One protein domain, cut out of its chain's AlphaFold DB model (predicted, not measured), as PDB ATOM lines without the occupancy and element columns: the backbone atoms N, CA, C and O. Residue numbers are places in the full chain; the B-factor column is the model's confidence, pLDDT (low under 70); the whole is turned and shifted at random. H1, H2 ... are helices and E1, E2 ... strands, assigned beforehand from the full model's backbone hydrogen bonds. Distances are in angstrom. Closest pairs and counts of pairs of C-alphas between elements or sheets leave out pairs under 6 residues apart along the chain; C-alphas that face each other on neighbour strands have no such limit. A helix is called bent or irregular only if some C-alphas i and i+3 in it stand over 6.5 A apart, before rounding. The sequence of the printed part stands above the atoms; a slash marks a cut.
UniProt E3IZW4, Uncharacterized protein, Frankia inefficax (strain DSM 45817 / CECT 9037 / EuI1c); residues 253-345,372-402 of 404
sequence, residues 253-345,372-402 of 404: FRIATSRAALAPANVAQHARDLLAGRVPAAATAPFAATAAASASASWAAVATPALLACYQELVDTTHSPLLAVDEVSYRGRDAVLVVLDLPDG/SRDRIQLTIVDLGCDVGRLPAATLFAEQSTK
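Overview. This is residues 253 to 345 and 372 to 402 of the 404 residues of an uncharacterized protein of Frankia inefficax (strain DSM 45817 / CECT 9037 / EuI1c) (UniProt E3IZW4). A strongly twisted sheet of six strands curls round helix H1 on one face, while H3 and H4 cover the opposite face, giving three layers. H5 touches H4 and only grazes the sheet, and H2 lies off it, its centre the farthest of the elements from the mean of the C-alphas. The printed part has 124 residues, with five named helices and six named strands in the order E1 H1 E2 H2 H3 H4 E3 E4 E5 H5 E6; the sheet's order is E2 E1 E3 E4 E5 E6, mixed. The class is mixed, helices and strands; the whole is compact and rounded, with a radius of gyration of the C-alphas of 13.2 A and spans of 34 by 31 by 30 A.

Arrangement. E1, residues 253 to 262, is parallel to E3, residues 322 to 330, with N 256 and O 325 at 2.9 A, within hydrogen-bond range. H1, residues 264 to 275, is on the sheet; its closest C-alphas to E3 are those of Leu 275 and Ala 324, 6.6 A apart. Edge strand E2, residues 283 to 286, is antiparallel to E1, with N 255 and O 283 at 2.8 A. H2, residues 291 to 294, is close but not clearly touching H3, residues 297 to 302; their closest C-alphas, Ala 292 and Ala 300, are 6.8 A apart. H3, on the opposite face from H1, has a height over the sheet of 7.6 A and runs across the strands, at 69 degrees to E1 on the local plane. H4, residues 305 to 318, on the same face as H3, has a height of 9.6 A and runs slantwise at 37 degrees on the local plane to E4, residues 333 to 341. E3 and E4 form a hairpin, with N 326 and O 337 at 2.9 A. E5, residues 376 to 382, is antiparallel to E4, with N 338 and O 379 at 2.8 A. H5, residues 387 to 393, touches H4, closest at the C-alphas of Val 387 and Cys 310, 5.2 A; their lines are only just about perpendicular, at 71 degrees. Edge strand E6, residues 394 to 400, is antiparallel to E5, with N 378 and O 398 at 2.8 A. Every O i to N i+4 pair is within hydrogen-bond range in H4, against 6 of 8 in H1, 1 of 2 in H3 and 1 of 3 in H5, where 3 of 4 O i to N i+3 pairs are; H2 is too short for an O i to N i+4 pair.

Along the chain. E1 begins at C-alpha 253, (41.122, -0.402, 37.473), spans 20.8 A and bends by 82 degrees at residue 259. H1 spans 17.9 A, H4 20.1 A, E4 25.2 A and E5 19.4 A; E3, 20.0 A, bends by 66 degrees at residue 327. H1 and H5 are irregular: C-alphas 265 and 268 are 7.2 A apart, and 388 and 391 are 8.7 A. E6 ends at C-alpha 400, (45.895, 15.864, 42.870).

Size, cuts and confidence. The two C-alphas farthest apart, those of Ala 293 and Gly 345, are 36.5 A apart. Residues 346 to 371 are not printed, and C-alphas 345 and 372 are 10.3 A apart across this cut, in the link from E4 to E5. Of the links printed whole, H1 to E2 is short and the others are tight. Mean pLDDT of the printed part is 84.4; residues 288 to 295, 345, 372 to 373, 387 to 388 and 392 are under 70.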
ATOM      1  N   PHE A 253      40.092  -1.435  37.426       90.25
ATOM      2  CA  PHE A 253      41.122  -0.402  37.473       90.25
ATOM      3  C   PHE A 253      41.947  -0.445  36.184       90.25
ATOM      4  O   PHE A 253      41.885  -1.414  35.419       90.25
ATOM      5  N   ARG A 254      42.682   0.632  35.896       92.25
ATOM      6  CA  ARG A 254      43.544   0.696  34.709       92.25
ATOM      7  C   ARG A 254      44.963   0.246  35.028       92.25
ATOM      8  O   ARG A 254      45.515   0.612  36.055       92.25
ATOM      9  N   ILE A 255      45.569  -0.503  34.122       92.69
ATOM     10  CA  ILE A 255      46.960  -0.938  34.216       92.69
ATOM     11  C   ILE A 255      47.672  -0.532  32.944       92.69
ATOM     12  O   ILE A 255      47.188  -0.834  31.854       92.69
ATOM     13  N   ALA A 256      48.835   0.084  33.079       93.50
ATOM     14  CA  ALA A 256      49.766   0.275  31.983       93.50
ATOM     15  C   ALA A 256      51.157  -0.246  32.371       93.50
ATOM     16  O   ALA A 256      51.456  -0.499  33.536       93.50
ATOM     17  N   THR A 257      51.994  -0.450  31.360       93.75
ATOM     18  CA  THR A 257      53.428  -0.731  31.512       93.75
ATOM     19  C   THR A 257      54.185   0.231  30.610       93.75
ATOM     20  O   THR A 257      54.835  -0.171  29.642       93.75
ATOM     21  N   SER A 258      53.979   1.529  30.833       94.69
ATOM     22  CA  SER A 258      54.445   2.572  29.921       94.69
ATOM     23  C   SER A 258      55.963   2.731  29.944       94.69
ATOM     24  O   SER A 258      56.549   3.165  28.951       94.69
ATOM     25  N   ARG A 259      56.594   2.406  31.083       94.75
ATOM     26  CA  ARG A 259      58.002   2.686  31.398       94.75
ATOM     27  C   ARG A 259      58.374   4.144  31.136       94.75
ATOM     28  O   ARG A 259      59.521   4.463  30.822       94.75
ATOM     29  N   ALA A 260      57.397   5.043  31.257       96.50
ATOM     30  CA  ALA A 260      57.602   6.460  31.029       96.50
ATOM     31  C   ALA A 260      58.602   7.014  32.051       96.50
ATOM     32  O   ALA A 260      58.494   6.758  33.251       96.50
ATOM     33  N   ALA A 261      59.574   7.796  31.578       96.81
ATOM     34  CA  ALA A 261      60.492   8.513  32.453       96.81
ATOM     35  C   ALA A 261      59.762   9.705  33.091       96.81
ATOM     36  O   ALA A 261      59.536  10.732  32.446       96.81
ATOM     37  N   LEU A 262      59.376   9.569  34.360       96.81
ATOM     38  CA  LEU A 262      58.623  10.585  35.085       96.81
ATOM     39  C   LEU A 262      59.549  11.506  35.881       96.81
ATOM     40  O   LEU A 262      60.266  11.096  36.799       96.81
ATOM     41  N   ALA A 263      59.483  12.795  35.548       94.56
ATOM     42  CA  ALA A 263      59.941  13.870  36.419       94.56
ATOM     43  C   ALA A 263      58.847  14.198  37.454       94.56
ATOM     44  O   ALA A 263      57.667  14.071  37.126       94.56
ATOM     45  N   PRO A 264      59.194  14.695  38.661       92.38
ATOM     46  CA  PRO A 264      58.212  15.022  39.702       92.38
ATOM     47  C   PRO A 264      57.071  15.929  39.217       92.38
ATOM     48  O   PRO A 264      55.916  15.678  39.525       92.38
ATOM     49  N   ALA A 265      57.377  16.927  38.382       92.62
ATOM     50  CA  ALA A 265      56.384  17.864  37.846       92.62
ATOM     51  C   ALA A 265      55.382  17.233  36.854       92.62
ATOM     52  O   ALA A 265      54.345  17.828  36.577       92.62
ATOM     53  N   ASN A 266      55.678  16.045  36.316       95.38
ATOM     54  CA  ASN A 266      54.864  15.388  35.289       95.38
ATOM     55  C   ASN A 266      53.996  14.252  35.850       95.38
ATOM     56  O   ASN A 266      53.165  13.719  35.117       95.38
ATOM     57  N   VAL A 267      54.167  13.878  37.125       95.12
ATOM     58  CA  VAL A 267      53.475  12.729  37.739       95.12
ATOM     59  C   VAL A 267      51.958  12.916  37.698       95.12
ATOM     60  O   VAL A 267      51.246  12.024  37.244       95.12
ATOM     61  N   ALA A 268      51.465  14.097  38.086       93.62
ATOM     62  CA  ALA A 268      50.036  14.402  38.068       93.62
ATOM     63  C   ALA A 268      49.437  14.363  36.654       93.62
ATOM     64  O   ALA A 268      48.372  13.782  36.443       93.62
ATOM     65  N   GLN A 269      50.137  14.925  35.662       95.50
ATOM     66  CA  GLN A 269      49.677  14.886  34.274       95.50
ATOM     67  C   GLN A 269      49.623  13.452  33.737       95.50
ATOM     68  O   GLN A 269      48.616  13.062  33.148       95.50
ATOM     69  N   HIS A 270      50.661  12.655  33.997       96.00
ATOM     70  CA  HIS A 270      50.722  11.258  33.572       96.00
ATOM     71  C   HIS A 270      49.630  10.407  34.225       96.00
ATOM     72  O   HIS A 270      48.978   9.620  33.545       96.00
ATOM     73  N   ALA A 271      49.352  10.614  35.515       95.31
ATOM     74  CA  ALA A 271      48.248   9.949  36.204       95.31
ATOM     75  C   ALA A 271      46.887  10.273  35.563       95.31
ATOM     76  O   ALA A 271      46.056   9.383  35.379       95.31
ATOM     77  N   ARG A 272      46.663  11.529  35.155       94.06
ATOM     78  CA  ARG A 272      45.446  11.921  34.425       94.06
ATOM     79  C   ARG A 272      45.361  11.268  33.054       94.06
ATOM     80  O   ARG A 272      44.293  10.788  32.676       94.06
ATOM     81  N   ASP A 273      46.467  11.219  32.320       96.06
ATOM     82  CA  ASP A 273      46.523  10.546  31.022       96.06
ATOM     83  C   ASP A 273      46.287   9.037  31.161       96.06
ATOM     84  O   ASP A 273      45.583   8.450  30.337       96.06
ATOM     85  N   LEU A 274      46.776   8.419  32.237       95.19
ATOM     86  CA  LEU A 274      46.532   7.016  32.564       95.19
ATOM     87  C   LEU A 274      45.045   6.762  32.840       95.19
ATOM     88  O   LEU A 274      44.446   5.886  32.217       95.19
ATOM     89  N   LEU A 275      44.423   7.569  33.707       94.06
ATOM     90  CA  LEU A 275      42.992   7.477  34.023       94.06
ATOM     91  C   LEU A 275      42.106   7.720  32.790       94.06
ATOM     92  O   LEU A 275      41.099   7.031  32.601       94.06
ATOM     93  N   ALA A 276      42.506   8.656  31.925       93.88
ATOM     94  CA  ALA A 276      41.839   8.949  30.660       93.88
ATOM     95  C   ALA A 276      42.069   7.875  29.580       93.88
ATOM     96  O   ALA A 276      41.456   7.949  28.516       93.88
ATOM     97  N   GLY A 277      42.939   6.885  29.822       94.50
ATOM     98  CA  GLY A 277      43.297   5.860  28.838       94.50
ATOM     99  C   GLY A 277      44.115   6.396  27.658       94.50
ATOM    100  O   GLY A 277      44.102   5.794  26.589       94.50
ATOM    101  N   ARG A 278      44.800   7.534  27.830       96.19
ATOM    102  CA  ARG A 278      45.709   8.126  26.835       96.19
ATOM    103  C   ARG A 278      47.124   7.548  26.898       96.19
ATOM    104  O   ARG A 278      47.892   7.740  25.960       96.19
ATOM    105  N   VAL A 279      47.472   6.840  27.976       95.81
ATOM    106  CA  VAL A 279      48.763   6.148  28.097       95.81
ATOM    107  C   VAL A 279      48.778   4.910  27.185       95.81
ATOM    108  O   VAL A 279      47.847   4.099  27.244       95.81
ATOM    109  N   PRO A 280      49.810   4.732  26.339       91.00
ATOM    110  CA  PRO A 280      49.948   3.544  25.501       91.00
ATOM    111  C   PRO A 280      49.939   2.259  26.334       91.00
ATOM    112  O   PRO A 280      50.488   2.224  27.432       91.00
ATOM    113  N   ALA A 281      49.340   1.196  25.796       86.56
ATOM    114  CA  ALA A 281      49.201  -0.101  26.468       86.56
ATOM    115  C   ALA A 281      48.380  -0.084  27.777       86.56
ATOM    116  O   ALA A 281      48.381  -1.077  28.505       86.56
ATOM    117  N   ALA A 282      47.635   0.994  28.057       89.62
ATOM    118  CA  ALA A 282      46.671   1.003  29.147       89.62
ATOM    119  C   ALA A 282      45.522   0.022  28.858       89.62
ATOM    120  O   ALA A 282      44.774   0.175  27.891       89.62
ATOM    121  N   ALA A 283      45.358  -0.967  29.728       88.75
ATOM    122  CA  ALA A 283      44.266  -1.929  29.716       88.75
ATOM    123  C   ALA A 283      43.435  -1.784  30.992       88.75
ATOM    124  O   ALA A 283      43.937  -1.367  32.033       88.75
ATOM    125  N   THR A 284      42.158  -2.136  30.927       88.25
ATOM    126  CA  THR A 284      41.319  -2.253  32.124       88.25
ATOM    127  C   THR A 284      41.369  -3.697  32.603       88.25
ATOM    128  O   THR A 284      41.157  -4.604  31.799       88.25
ATOM    129  N   ALA A 285      41.616  -3.920  33.893       83.38
ATOM    130  CA  ALA A 285      41.556  -5.248  34.491       83.38
ATOM    131  C   ALA A 285      40.650  -5.267  35.728       83.38
ATOM    132  O   ALA A 285      40.506  -4.247  36.413       83.38
ATOM    133  N   PRO A 286      40.028  -6.417  36.029       81.88
ATOM    134  CA  PRO A 286      39.335  -6.612  37.290       81.88
ATOM    135  C   PRO A 286      40.347  -6.757  38.434       81.88
ATOM    136  O   PRO A 286      41.307  -7.523  38.329       81.88
ATOM    137  N   PHE A 287      40.115  -6.071  39.553       72.44
ATOM    138  CA  PHE A 287      40.859  -6.302  40.791       72.44
ATOM    139  C   PHE A 287      40.346  -7.586  41.451       72.44
ATOM    140  O   PHE A 287      39.502  -7.567  42.342       72.44
ATOM    141  N   ALA A 288      40.809  -8.733  40.957       68.12
ATOM    142  CA  ALA A 288      40.561 -10.031  41.569       68.12
ATOM    143  C   ALA A 288      41.906 -10.677  41.908       68.12
ATOM    144  O   ALA A 288      42.649 -11.083  41.016       68.12
ATOM    145  N   ALA A 289      42.213 -10.784  43.205       55.53
ATOM    146  CA  ALA A 289      43.466 -11.346  43.722       55.53
ATOM    147  C   ALA A 289      43.754 -12.779  43.219       55.53
ATOM    148  O   ALA A 289      44.902 -13.210  43.174       55.53
ATOM    149  N   THR A 290      42.721 -13.508  42.794       54.84
ATOM    150  CA  THR A 290      42.799 -14.874  42.258       54.84
ATOM    151  C   THR A 290      42.973 -14.952  40.738       54.84
ATOM    152  O   THR A 290      43.210 -16.036  40.211       54.84
ATOM    153  N   ALA A 291      42.905 -13.833  40.010       52.53
ATOM    154  CA  ALA A 291      42.945 -13.811  38.545       52.53
ATOM    155  C   ALA A 291      44.355 -13.643  37.951       52.53
ATOM    156  O   ALA A 291      44.486 -13.350  36.766       52.53
ATOM    157  N   ALA A 292      45.426 -13.853  38.728       52.62
ATOM    158  CA  ALA A 292      46.794 -13.803  38.196       52.62
ATOM    159  C   ALA A 292      47.007 -14.790  37.024       52.62
ATOM    160  O   ALA A 292      47.761 -14.499  36.103       52.62
ATOM    161  N   ALA A 293      46.291 -15.922  37.013       56.31
ATOM    162  CA  ALA A 293      46.368 -16.920  35.944       56.31
ATOM    163  C   ALA A 293      45.661 -16.505  34.635       56.31
ATOM    164  O   ALA A 293      45.987 -17.027  33.574       56.31
ATOM    165  N   SER A 294      44.706 -15.571  34.695       57.84
ATOM    166  CA  SER A 294      43.987 -15.009  33.538       57.84
ATOM    167  C   SER A 294      44.323 -13.533  33.299       57.84
ATOM    168  O   SER A 294      43.637 -12.834  32.551       57.84
ATOM    169  N   ALA A 295      45.390 -13.065  33.943       63.66
ATOM    170  CA  ALA A 295      45.922 -11.722  33.842       63.66
ATOM    171  C   ALA A 295      46.292 -11.378  32.396       63.66
ATOM    172  O   ALA A 295      46.910 -12.178  31.690       63.66
ATOM    173  N   SER A 296      45.989 -10.152  31.965       70.25
ATOM    174  CA  SER A 296      46.634  -9.600  30.773       70.25
ATOM    175  C   SER A 296      48.155  -9.588  30.973       70.25
ATOM    176  O   SER A 296      48.638  -9.458  32.099       70.25
ATOM    177  N   ALA A 297      48.932  -9.664  29.888       73.31
ATOM    178  CA  ALA A 297      50.394  -9.567  29.969       73.31
ATOM    179  C   ALA A 297      50.864  -8.291  30.702       73.31
ATOM    180  O   ALA A 297      51.864  -8.319  31.413       73.31
ATOM    181  N   SER A 298      50.100  -7.196  30.590       72.56
ATOM    182  CA  SER A 298      50.327  -5.953  31.337       72.56
ATOM    183  C   SER A 298      50.099  -6.101  32.842       72.56
ATOM    184  O   SER A 298      50.870  -5.561  33.626       72.56
ATOM    185  N   TRP A 299      49.086  -6.862  33.272       77.75
ATOM    186  CA  TRP A 299      48.880  -7.140  34.695       77.75
ATOM    187  C   TRP A 299      49.960  -8.070  35.238       77.75
ATOM    188  O   TRP A 299      50.497  -7.807  36.306       77.75
ATOM    189  N   ALA A 300      50.353  -9.097  34.482       78.88
ATOM    190  CA  ALA A 300      51.402 -10.028  34.896       78.88
ATOM    191  C   ALA A 300      52.756  -9.340  35.164       78.88
ATOM    192  O   ALA A 300      53.495  -9.777  36.043       78.88
ATOM    193  N   ALA A 301      53.068  -8.254  34.446       74.81
ATOM    194  CA  ALA A 301      54.288  -7.477  34.664       74.81
ATOM    195  C   ALA A 301      54.269  -6.676  35.981       74.81
ATOM    196  O   ALA A 301      55.299  -6.536  36.635       74.81
ATOM    197  N   VAL A 302      53.098  -6.176  36.385       76.81
ATOM    198  CA  VAL A 302      52.946  -5.224  37.502       76.81
ATOM    199  C   VAL A 302      52.413  -5.887  38.782       76.81
ATOM    200  O   VAL A 302      52.569  -5.359  39.884       76.81
ATOM    201  N   ALA A 303      51.817  -7.074  38.660       80.06
ATOM    202  CA  ALA A 303      51.241  -7.865  39.743       80.06
ATOM    203  C   ALA A 303      52.189  -8.966  40.222       80.06
ATOM    204  O   ALA A 303      51.821 -10.142  40.304       80.06
ATOM    205  N   THR A 304      53.428  -8.601  40.553       81.75
ATOM    206  CA  THR A 304      54.298  -9.540  41.265       81.75
ATOM    207  C   THR A 304      53.695  -9.841  42.646       81.75
ATOM    208  O   THR A 304      53.047  -8.970  43.235       81.75
ATOM    209  N   PRO A 305      53.891 -11.049  43.209       76.12
ATOM    210  CA  PRO A 305      53.335 -11.396  44.520       76.12
ATOM    211  C   PRO A 305      53.712 -10.410  45.636       76.12
ATOM    212  O   PRO A 305      52.891 -10.122  46.502       76.12
ATOM    213  N   ALA A 306      54.928  -9.855  45.588       76.00
ATOM    214  CA  ALA A 306      55.391  -8.846  46.540       76.00
ATOM    215  C   ALA A 306      54.628  -7.516  46.395       76.00
ATOM    216  O   ALA A 306      54.173  -6.951  47.388       76.00
ATOM    217  N   LEU A 307      54.422  -7.048  45.159       83.56
ATOM    218  CA  LEU A 307      53.686  -5.810  44.894       83.56
ATOM    219  C   LEU A 307      52.197  -5.943  45.212       83.56
ATOM    220  O   LEU A 307      51.604  -4.993  45.707       83.56
ATOM    221  N   LEU A 308      51.598  -7.118  44.991       85.06
ATOM    222  CA  LEU A 308      50.200  -7.377  45.348       85.06
ATOM    223  C   LEU A 308      49.942  -7.184  46.845       85.06
ATOM    224  O   LEU A 308      48.944  -6.561  47.203       85.06
ATOM    225  N   ALA A 309      50.847  -7.662  47.703       83.81
ATOM    226  CA  ALA A 309      50.768  -7.417  49.139       83.81
ATOM    227  C   ALA A 309      50.913  -5.919  49.464       83.81
ATOM    228  O   ALA A 309      50.124  -5.393  50.245       83.81
ATOM    229  N   CYS A 310      51.838  -5.208  48.798       85.88
ATOM    230  CA  CYS A 310      51.966  -3.753  48.948       85.88
ATOM    231  C   CYS A 310      50.687  -3.010  48.511       85.88
ATOM    232  O   CYS A 310      50.261  -2.089  49.200       85.88
ATOM    233  N   TYR A 311      50.044  -3.396  47.402       87.50
ATOM    234  CA  TYR A 311      48.795  -2.768  46.952       87.50
ATOM    235  C   TYR A 311      47.641  -3.030  47.920       87.50
ATOM    236  O   TYR A 311      46.862  -2.117  48.177       87.50
ATOM    237  N   GLN A 312      47.536  -4.248  48.459       86.81
ATOM    238  CA  GLN A 312      46.520  -4.592  49.457       86.81
ATOM    239  C   GLN A 312      46.693  -3.759  50.725       86.81
ATOM    240  O   GLN A 312      45.752  -3.085  51.126       86.81
ATOM    241  N   GLU A 313      47.903  -3.701  51.286       87.75
ATOM    242  CA  GLU A 313      48.161  -2.880  52.472       87.75
ATOM    243  C   GLU A 313      47.924  -1.389  52.203       87.75
ATOM    244  O   GLU A 313      47.387  -0.685  53.058       87.75
ATOM    245  N   LEU A 314      48.271  -0.894  51.010       86.75
ATOM    246  CA  LEU A 314      48.017   0.493  50.629       86.75
ATOM    247  C   LEU A 314      46.510   0.791  50.588       86.75
ATOM    248  O   LEU A 314      46.081   1.802  51.145       86.75
ATOM    249  N   VAL A 315      45.711  -0.087  49.971       87.06
ATOM    250  CA  VAL A 315      44.244   0.029  49.910       87.06
ATOM    251  C   VAL A 315      43.631  -0.068  51.308       87.06
ATOM    252  O   VAL A 315      42.796   0.765  51.655       87.06
ATOM    253  N   ASP A 316      44.087  -1.010  52.134       87.56
ATOM    254  CA  ASP A 316      43.594  -1.207  53.500       87.56
ATOM    255  C   ASP A 316      43.943  -0.016  54.408       87.56
ATOM    256  O   ASP A 316      43.114   0.447  55.187       87.56
ATOM    257  N   THR A 317      45.150   0.539  54.278       86.19
ATOM    258  CA  THR A 317      45.604   1.683  55.085       86.19
ATOM    259  C   THR A 317      44.875   2.964  54.689       86.19
ATOM    260  O   THR A 317      44.431   3.734  55.543       86.19
ATOM    261  N   THR A 318      44.728   3.208  53.386       84.94
ATOM    262  CA  THR A 318      44.109   4.437  52.863       84.94
ATOM    263  C   THR A 318      42.588   4.360  52.774       84.94
ATOM    264  O   THR A 318      41.948   5.388  52.554       84.94
ATOM    265  N   HIS A 319      42.002   3.168  52.939       88.31
ATOM    266  CA  HIS A 319      40.571   2.899  52.754       88.31
ATOM    267  C   HIS A 319      40.050   3.414  51.398       88.31
ATOM    268  O   HIS A 319      38.895   3.823  51.268       88.31
ATOM    269  N   SER A 320      40.931   3.444  50.397       88.12
ATOM    270  CA  SER A 320      40.741   4.135  49.125       88.12
ATOM    271  C   SER A 320      40.830   3.124  47.981       88.12
ATOM    272  O   SER A 320      41.788   2.347  47.936       88.12
ATOM    273  N   PRO A 321      39.860   3.085  47.049       91.19
ATOM    274  CA  PRO A 321      39.900   2.131  45.953       91.19
ATOM    275  C   PRO A 321      41.046   2.448  44.987       91.19
ATOM    276  O   PRO A 321      41.364   3.607  44.702       91.19
ATOM    277  N   LEU A 322      41.652   1.389  44.453       92.25
ATOM    278  CA  LEU A 322      42.709   1.481  43.456       92.25
ATOM    279  C   LEU A 322      42.116   1.839  42.089       92.25
ATOM    280  O   LEU A 322      41.317   1.085  41.537       92.25
ATOM    281  N   LEU A 323      42.515   2.980  41.524       94.06
ATOM    282  CA  LEU A 323      42.008   3.465  40.238       94.06
ATOM    283  C   LEU A 323      42.904   3.072  39.066       94.06
ATOM    284  O   LEU A 323      42.403   2.706  37.997       94.06
ATOM    285  N   ALA A 324      44.222   3.182  39.240       94.50
ATOM    286  CA  ALA A 324      45.174   2.821  38.202       94.50
ATOM    287  C   ALA A 324      46.565   2.463  38.737       94.50
ATOM    288  O   ALA A 324      46.968   2.925  39.804       94.50
ATOM    289  N   VAL A 325      47.301   1.673  37.955       94.81
ATOM    290  CA  VAL A 325      48.692   1.292  38.204       94.81
ATOM    291  C   VAL A 325      49.497   1.395  36.909       94.81
ATOM    292  O   VAL A 325      49.015   0.989  35.852       94.81
ATOM    293  N   ASP A 326      50.715   1.928  36.966       95.25
ATOM    294  CA  ASP A 326      51.625   1.957  35.816       95.25
ATOM    295  C   ASP A 326      53.083   1.713  36.218       95.25
ATOM    296  O   ASP A 326      53.561   2.268  37.207       95.25
ATOM    297  N   GLU A 327      53.796   0.906  35.435       94.69
ATOM    298  CA  GLU A 327      55.249   0.738  35.541       94.69
ATOM    299  C   GLU A 327      55.938   1.953  34.906       94.69
ATOM    300  O   GLU A 327      55.753   2.239  33.723       94.69
ATOM    301  N   VAL A 328      56.735   2.682  35.682       95.81
ATOM    302  CA  VAL A 328      57.346   3.962  35.291       95.81
ATOM    303  C   VAL A 328      58.811   4.006  35.714       95.81
ATOM    304  O   VAL A 328      59.226   3.308  36.632       95.81
ATOM    305  N   SER A 329      59.614   4.864  35.082       95.94
ATOM    306  CA  SER A 329      60.970   5.161  35.554       95.94
ATOM    307  C   SER A 329      60.969   6.503  36.278       95.94
ATOM    308  O   SER A 329      60.882   7.562  35.654       95.94
ATOM    309  N   TYR A 330      61.042   6.493  37.609       95.62
ATOM    310  CA  TYR A 330      61.054   7.711  38.414       95.62
ATOM    311  C   TYR A 330      62.475   8.019  38.883       95.62
ATOM    312  O   TYR A 330      63.093   7.253  39.619       95.62
ATOM    313  N   ARG A 331      63.018   9.160  38.436       93.69
ATOM    314  CA  ARG A 331      64.412   9.575  38.713       93.69
ATOM    315  C   ARG A 331      65.460   8.512  38.327       93.69
ATOM    316  O   ARG A 331      66.474   8.369  39.005       93.69
ATOM    317  N   GLY A 332      65.216   7.790  37.231       93.50
ATOM    318  CA  GLY A 332      66.124   6.764  36.704       93.50
ATOM    319  C   GLY A 332      66.084   5.430  37.453       93.50
ATOM    320  O   GLY A 332      66.986   4.619  37.269       93.50
ATOM    321  N   ARG A 333      65.078   5.213  38.307       93.31
ATOM    322  CA  ARG A 333      64.804   3.929  38.958       93.31
ATOM    323  C   ARG A 333      63.466   3.396  38.487       93.31
ATOM    324  O   ARG A 333      62.533   4.178  38.305       93.31
ATOM    325  N   ASP A 334      63.386   2.088  38.324       92.81
ATOM    326  CA  ASP A 334      62.134   1.432  37.987       92.81
ATOM    327  C   ASP A 334      61.204   1.465  39.206       92.81
ATOM    328  O   ASP A 334      61.595   1.147  40.331       92.81
ATOM    329  N   ALA A 335      59.984   1.930  38.988       93.94
ATOM    330  CA  ALA A 335      59.011   2.204  40.028       93.94
ATOM    331  C   ALA A 335      57.596   1.921  39.520       93.94
ATOM    332  O   ALA A 335      57.352   1.749  38.325       93.94
ATOM    333  N   VAL A 336      56.643   1.918  40.443       94.06
ATOM    334  CA  VAL A 336      55.221   1.804  40.142       94.06
ATOM    335  C   VAL A 336      54.519   3.075  40.574       94.06
ATOM    336  O   VAL A 336      54.607   3.478  41.734       94.06
ATOM    337  N   LEU A 337      53.794   3.695  39.647       95.38
ATOM    338  CA  LEU A 337      52.821   4.729  39.958       95.38
ATOM    339  C   LEU A 337      51.495   4.066  40.329       95.38
ATOM    340  O   LEU A 337      50.897   3.369  39.514       95.38
ATOM    341  N   VAL A 338      51.025   4.330  41.542       94.56
ATOM    342  CA  VAL A 338      49.748   3.868  42.080       94.56
ATOM    343  C   VAL A 338      48.829   5.075  42.244       94.56
ATOM    344  O   VAL A 338      49.205   6.073  42.864       94.56
ATOM    345  N   VAL A 339      47.629   4.994  41.670       95.31
ATOM    346  CA  VAL A 339      46.610   6.048  41.729       95.31
ATOM    347  C   VAL A 339      45.421   5.540  42.535       95.31
ATOM    348  O   VAL A 339      44.761   4.587  42.120       95.31
ATOM    349  N   LEU A 340      45.139   6.183  43.666       93.81
ATOM    350  CA  LEU A 340      44.030   5.846  44.564       93.81
ATOM    351  C   LEU A 340      42.958   6.940  44.539       93.81
ATOM    352  O   LEU A 340      43.282   8.116  44.356       93.81
ATOM    353  N   ASP A 341      41.700   6.564  44.752       92.69
ATOM    354  CA  ASP A 341      40.591   7.509  44.934       92.69
ATOM    355  C   ASP A 341      40.498   7.914  46.405       92.69
ATOM    356  O   ASP A 341      40.227   7.066  47.250       92.69
ATOM    357  N   LEU A 342      40.711   9.185  46.737       88.19
ATOM    358  CA  LEU A 342      40.545   9.623  48.122       88.19
ATOM    359  C   LEU A 342      39.055   9.855  48.380       88.19
ATOM    360  O   LEU A 342      38.449  10.644  47.649       88.19
ATOM    361  N   PRO A 343      38.456   9.253  49.424       81.44
ATOM    362  CA  PRO A 343      37.126   9.665  49.835       81.44
ATOM    363  C   PRO A 343      37.178  11.153  50.186       81.44
ATOM    364  O   PRO A 343      38.092  11.605  50.883       81.44
ATOM    365  N   ASP A 344      36.207  11.922  49.690       73.25
ATOM    366  CA  ASP A 344      35.995  13.296  50.128       73.25
ATOM    367  C   ASP A 344      35.741  13.232  51.632       73.25
ATOM    368  O   ASP A 344      34.646  12.860  52.056       73.25
ATOM    369  N   GLY A 345      36.790  13.479  52.428       64.94
ATOM    370  CA  GLY A 345      36.732  13.357  53.879       64.94
ATOM    371  C   GLY A 345      35.487  14.080  54.347       64.94
ATOM    372  O   GLY A 345      35.362  15.263  54.030       64.94
ATOM    373  N   SER A 372      31.688  11.470  43.483       49.03
ATOM    374  CA  SER A 372      32.628  11.915  44.535       49.03
ATOM    375  C   SER A 372      34.012  12.037  43.895       49.03
ATOM    376  O   SER A 372      34.717  11.039  43.760       49.03
ATOM    377  N   ARG A 373      34.292  13.168  43.235       60.06
ATOM    378  CA  ARG A 373      35.056  13.111  41.972       60.06
ATOM    379  C   ARG A 373      36.372  13.860  41.886       60.06
ATOM    380  O   ARG A 373      36.986  13.755  40.828       60.06
ATOM    381  N   ASP A 374      36.841  14.541  42.923       74.19
ATOM    382  CA  ASP A 374      37.875  15.552  42.686       74.19
ATOM    383  C   ASP A 374      39.203  15.344  43.398       74.19
ATOM    384  O   ASP A 374      40.062  16.200  43.226       74.19
ATOM    385  N   ARG A 375      39.454  14.247  44.124       83.12
ATOM    386  CA  ARG A 375      40.776  14.020  44.741       83.12
ATOM    387  C   ARG A 375      41.304  12.612  44.507       83.12
ATOM    388  O   ARG A 375      40.673  11.628  44.855       83.12
ATOM    389  N   ILE A 376      42.506  12.542  43.950       89.81
ATOM    390  CA  ILE A 376      43.274  11.314  43.772       89.81
ATOM    391  C   ILE A 376      44.576  11.409  44.563       89.81
ATOM    392  O   ILE A 376      45.207  12.469  44.612       89.81
ATOM    393  N   GLN A 377      44.981  10.304  45.181       90.19
ATOM    394  CA  GLN A 377      46.308  10.167  45.770       90.19
ATOM    395  C   GLN A 377      47.239   9.540  44.739       90.19
ATOM    396  O   GLN A 377      46.918   8.514  44.139       90.19
ATOM    397  N   LEU A 378      48.390  10.169  44.540       91.25
ATOM    398  CA  LEU A 378      49.444   9.715  43.650       91.25
ATOM    399  C   LEU A 378      50.596   9.215  44.504       91.25
ATOM    400  O   LEU A 378      51.238  10.012  45.190       91.25
ATOM    401  N   THR A 379      50.873   7.919  44.437       90.75
ATOM    402  CA  THR A 379      51.957   7.298  45.198       90.75
ATOM    403  C   THR A 379      52.908   6.611  44.229       90.75
ATOM    404  O   THR A 379      52.483   5.773  43.440       90.75
ATOM    405  N   ILE A 380      54.196   6.958  44.267       88.88
ATOM    406  CA  ILE A 380      55.236   6.231  43.526       88.88
ATOM    407  C   ILE A 380      55.977   5.334  44.503       88.88
ATOM    408  O   ILE A 380      56.577   5.827  45.462       88.88
ATOM    409  N   VAL A 381      55.962   4.035  44.232       88.06
ATOM    410  CA  VAL A 381      56.599   3.004  45.053       88.06
ATOM    411  C   VAL A 381      57.745   2.378  44.264       88.06
ATOM    412  O   VAL A 381      57.608   2.116  43.072       88.06
ATOM    413  N   ASP A 382      58.889   2.160  44.906       88.12
ATOM    414  CA  ASP A 382      59.999   1.403  44.313       88.12
ATOM    415  C   ASP A 382      59.566  -0.056  44.028       88.12
ATOM    416  O   ASP A 382      58.854  -0.659  44.836       88.12
ATOM    417  N   LEU A 383      59.991  -0.648  42.901       80.31
ATOM    418  CA  LEU A 383      59.687  -2.052  42.569       80.31
ATOM    419  C   LEU A 383      60.224  -3.043  43.613       80.31
ATOM    420  O   LEU A 383      59.704  -4.153  43.729       80.31
ATOM    421  N   GLY A 384      61.229  -2.643  44.394       75.62
ATOM    422  CA  GLY A 384      61.741  -3.403  45.534       75.62
ATOM    423  C   GLY A 384      60.891  -3.319  46.809       75.62
ATOM    424  O   GLY A 384      61.436  -3.583  47.878       75.62
ATOM    425  N   CYS A 385      59.617  -2.904  46.728       70.38
ATOM    426  CA  CYS A 385      58.721  -2.711  47.875       70.38
ATOM    427  C   CYS A 385      58.767  -3.898  48.854       70.38
ATOM    428  O   CYS A 385      58.276  -4.989  48.560       70.38
ATOM    429  N   ASP A 386      59.347  -3.663  50.032       72.56
ATOM    430  CA  ASP A 386      59.163  -4.510  51.205       72.56
ATOM    431  C   ASP A 386      57.947  -3.967  51.956       72.56
ATOM    432  O   ASP A 386      57.953  -2.823  52.421       72.56
ATOM    433  N   VAL A 387      56.902  -4.786  52.020       60.16
ATOM    434  CA  VAL A 387      55.581  -4.496  52.597       60.16
ATOM    435  C   VAL A 387      55.730  -3.887  54.000       60.16
ATOM    436  O   VAL A 387      55.209  -2.813  54.280       60.16
ATOM    437  N   GLY A 388      56.626  -4.439  54.831       68.31
ATOM    438  CA  GLY A 388      56.904  -3.921  56.180       68.31
ATOM    439  C   GLY A 388      57.605  -2.552  56.234       68.31
ATOM    440  O   GLY A 388      57.918  -2.058  57.320       68.31
ATOM    441  N   ARG A 389      57.912  -1.944  55.082       72.69
ATOM    442  CA  ARG A 389      58.638  -0.674  54.930       72.69
ATOM    443  C   ARG A 389      58.011   0.259  53.892       72.69
ATOM    444  O   ARG A 389      58.710   1.139  53.387       72.69
ATOM    445  N   LEU A 390      56.713   0.146  53.615       70.00
ATOM    446  CA  LEU A 390      55.975   1.049  52.713       70.00
ATOM    447  C   LEU A 390      56.307   2.552  52.874       70.00
ATOM    448  O   LEU A 390      56.562   3.203  51.854       70.00
ATOM    449  N   PRO A 391      56.421   3.125  54.096       71.31
ATOM    450  CA  PRO A 391      56.804   4.531  54.258       71.31
ATOM    451  C   PRO A 391      58.204   4.847  53.716       71.31
ATOM    452  O   PRO A 391      58.441   5.935  53.204       71.31
ATOM    453  N   ALA A 392      59.137   3.896  53.813       66.62
ATOM    454  CA  ALA A 392      60.499   4.041  53.307       66.62
ATOM    455  C   ALA A 392      60.618   3.715  51.806       66.62
ATOM    456  O   ALA A 392      61.547   4.193  51.159       66.62
ATOM    457  N   ALA A 393      59.693   2.917  51.259       74.44
ATOM    458  CA  ALA A 393      59.625   2.558  49.838       74.44
ATOM    459  C   ALA A 393      58.863   3.590  48.982       74.44
ATOM    460  O   ALA A 393      58.930   3.547  47.751       74.44
ATOM    461  N   THR A 394      58.153   4.525  49.619       81.94
ATOM    462  CA  THR A 394      57.430   5.602  48.937       81.94
ATOM    463  C   THR A 394      58.410   6.680  48.469       81.94
ATOM    464  O   THR A 394      58.981   7.424  49.264       81.94
ATOM    465  N   LEU A 395      58.605   6.778  47.154       77.75
ATOM    466  CA  LEU A 395      59.501   7.754  46.521       77.75
ATOM    467  C   LEU A 395      58.829   9.116  46.307       77.75
ATOM    468  O   LEU A 395      59.508  10.137  46.154       77.75
ATOM    469  N   PHE A 396      57.498   9.121  46.237       87.62
ATOM    470  CA  PHE A 396      56.683  10.304  46.003       87.62
ATOM    471  C   PHE A 396      55.257  10.068  46.496       87.62
ATOM    472  O   PHE A 396      54.695   9.005  46.239       87.62
ATOM    473  N   ALA A 397      54.683  11.069  47.158       87.19
ATOM    474  CA  ALA A 397      53.279  11.102  47.538       87.19
ATOM    475  C   ALA A 397      52.741  12.519  47.301       87.19
ATOM    476  O   ALA A 397      53.288  13.484  47.834       87.19
ATOM    477  N   GLU A 398      51.688  12.649  46.500       89.56
ATOM    478  CA  GLU A 398      51.008  13.922  46.241       89.56
ATOM    479  C   GLU A 398      49.498  13.697  46.130       89.56
ATOM    480  O   GLU A 398      49.044  12.639  45.694       89.56
ATOM    481  N   GLN A 399      48.706  14.692  46.525       87.12
ATOM    482  CA  GLN A 399      47.269  14.718  46.266       87.12
ATOM    483  C   GLN A 399      47.003  15.622  45.063       87.12
ATOM    484  O   GLN A 399      47.443  16.769  45.041       87.12
ATOM    485  N   SER A 400      46.270  15.119  44.076       86.94
ATOM    486  CA  SER A 400      45.895  15.864  42.870       86.94
ATOM    487  C   SER A 400      44.389  15.814  42.665       86.94
ATOM    488  O   SER A 400      43.705  14.971  43.241       86.94
ATOM    489  N   THR A 401      43.860  16.693  41.817       84.94
ATOM    490  CA  THR A 401      42.472  16.598  41.373       84.94
ATOM    491  C   THR A 401      42.331  15.757  40.112       84.94
ATOM    492  O   THR A 401      43.241  15.687  39.282       84.94
ATOM    493  N   LYS A 402      41.178  15.094  39.964       74.31
ATOM    494  CA  LYS A 402      40.872  14.248  38.799       74.31
ATOM    495  C   LYS A 402      40.624  15.066  37.523       74.31
ATOM    496  O   LYS A 402      40.801  14.540  36.428       74.31
TER     497      LYS A 402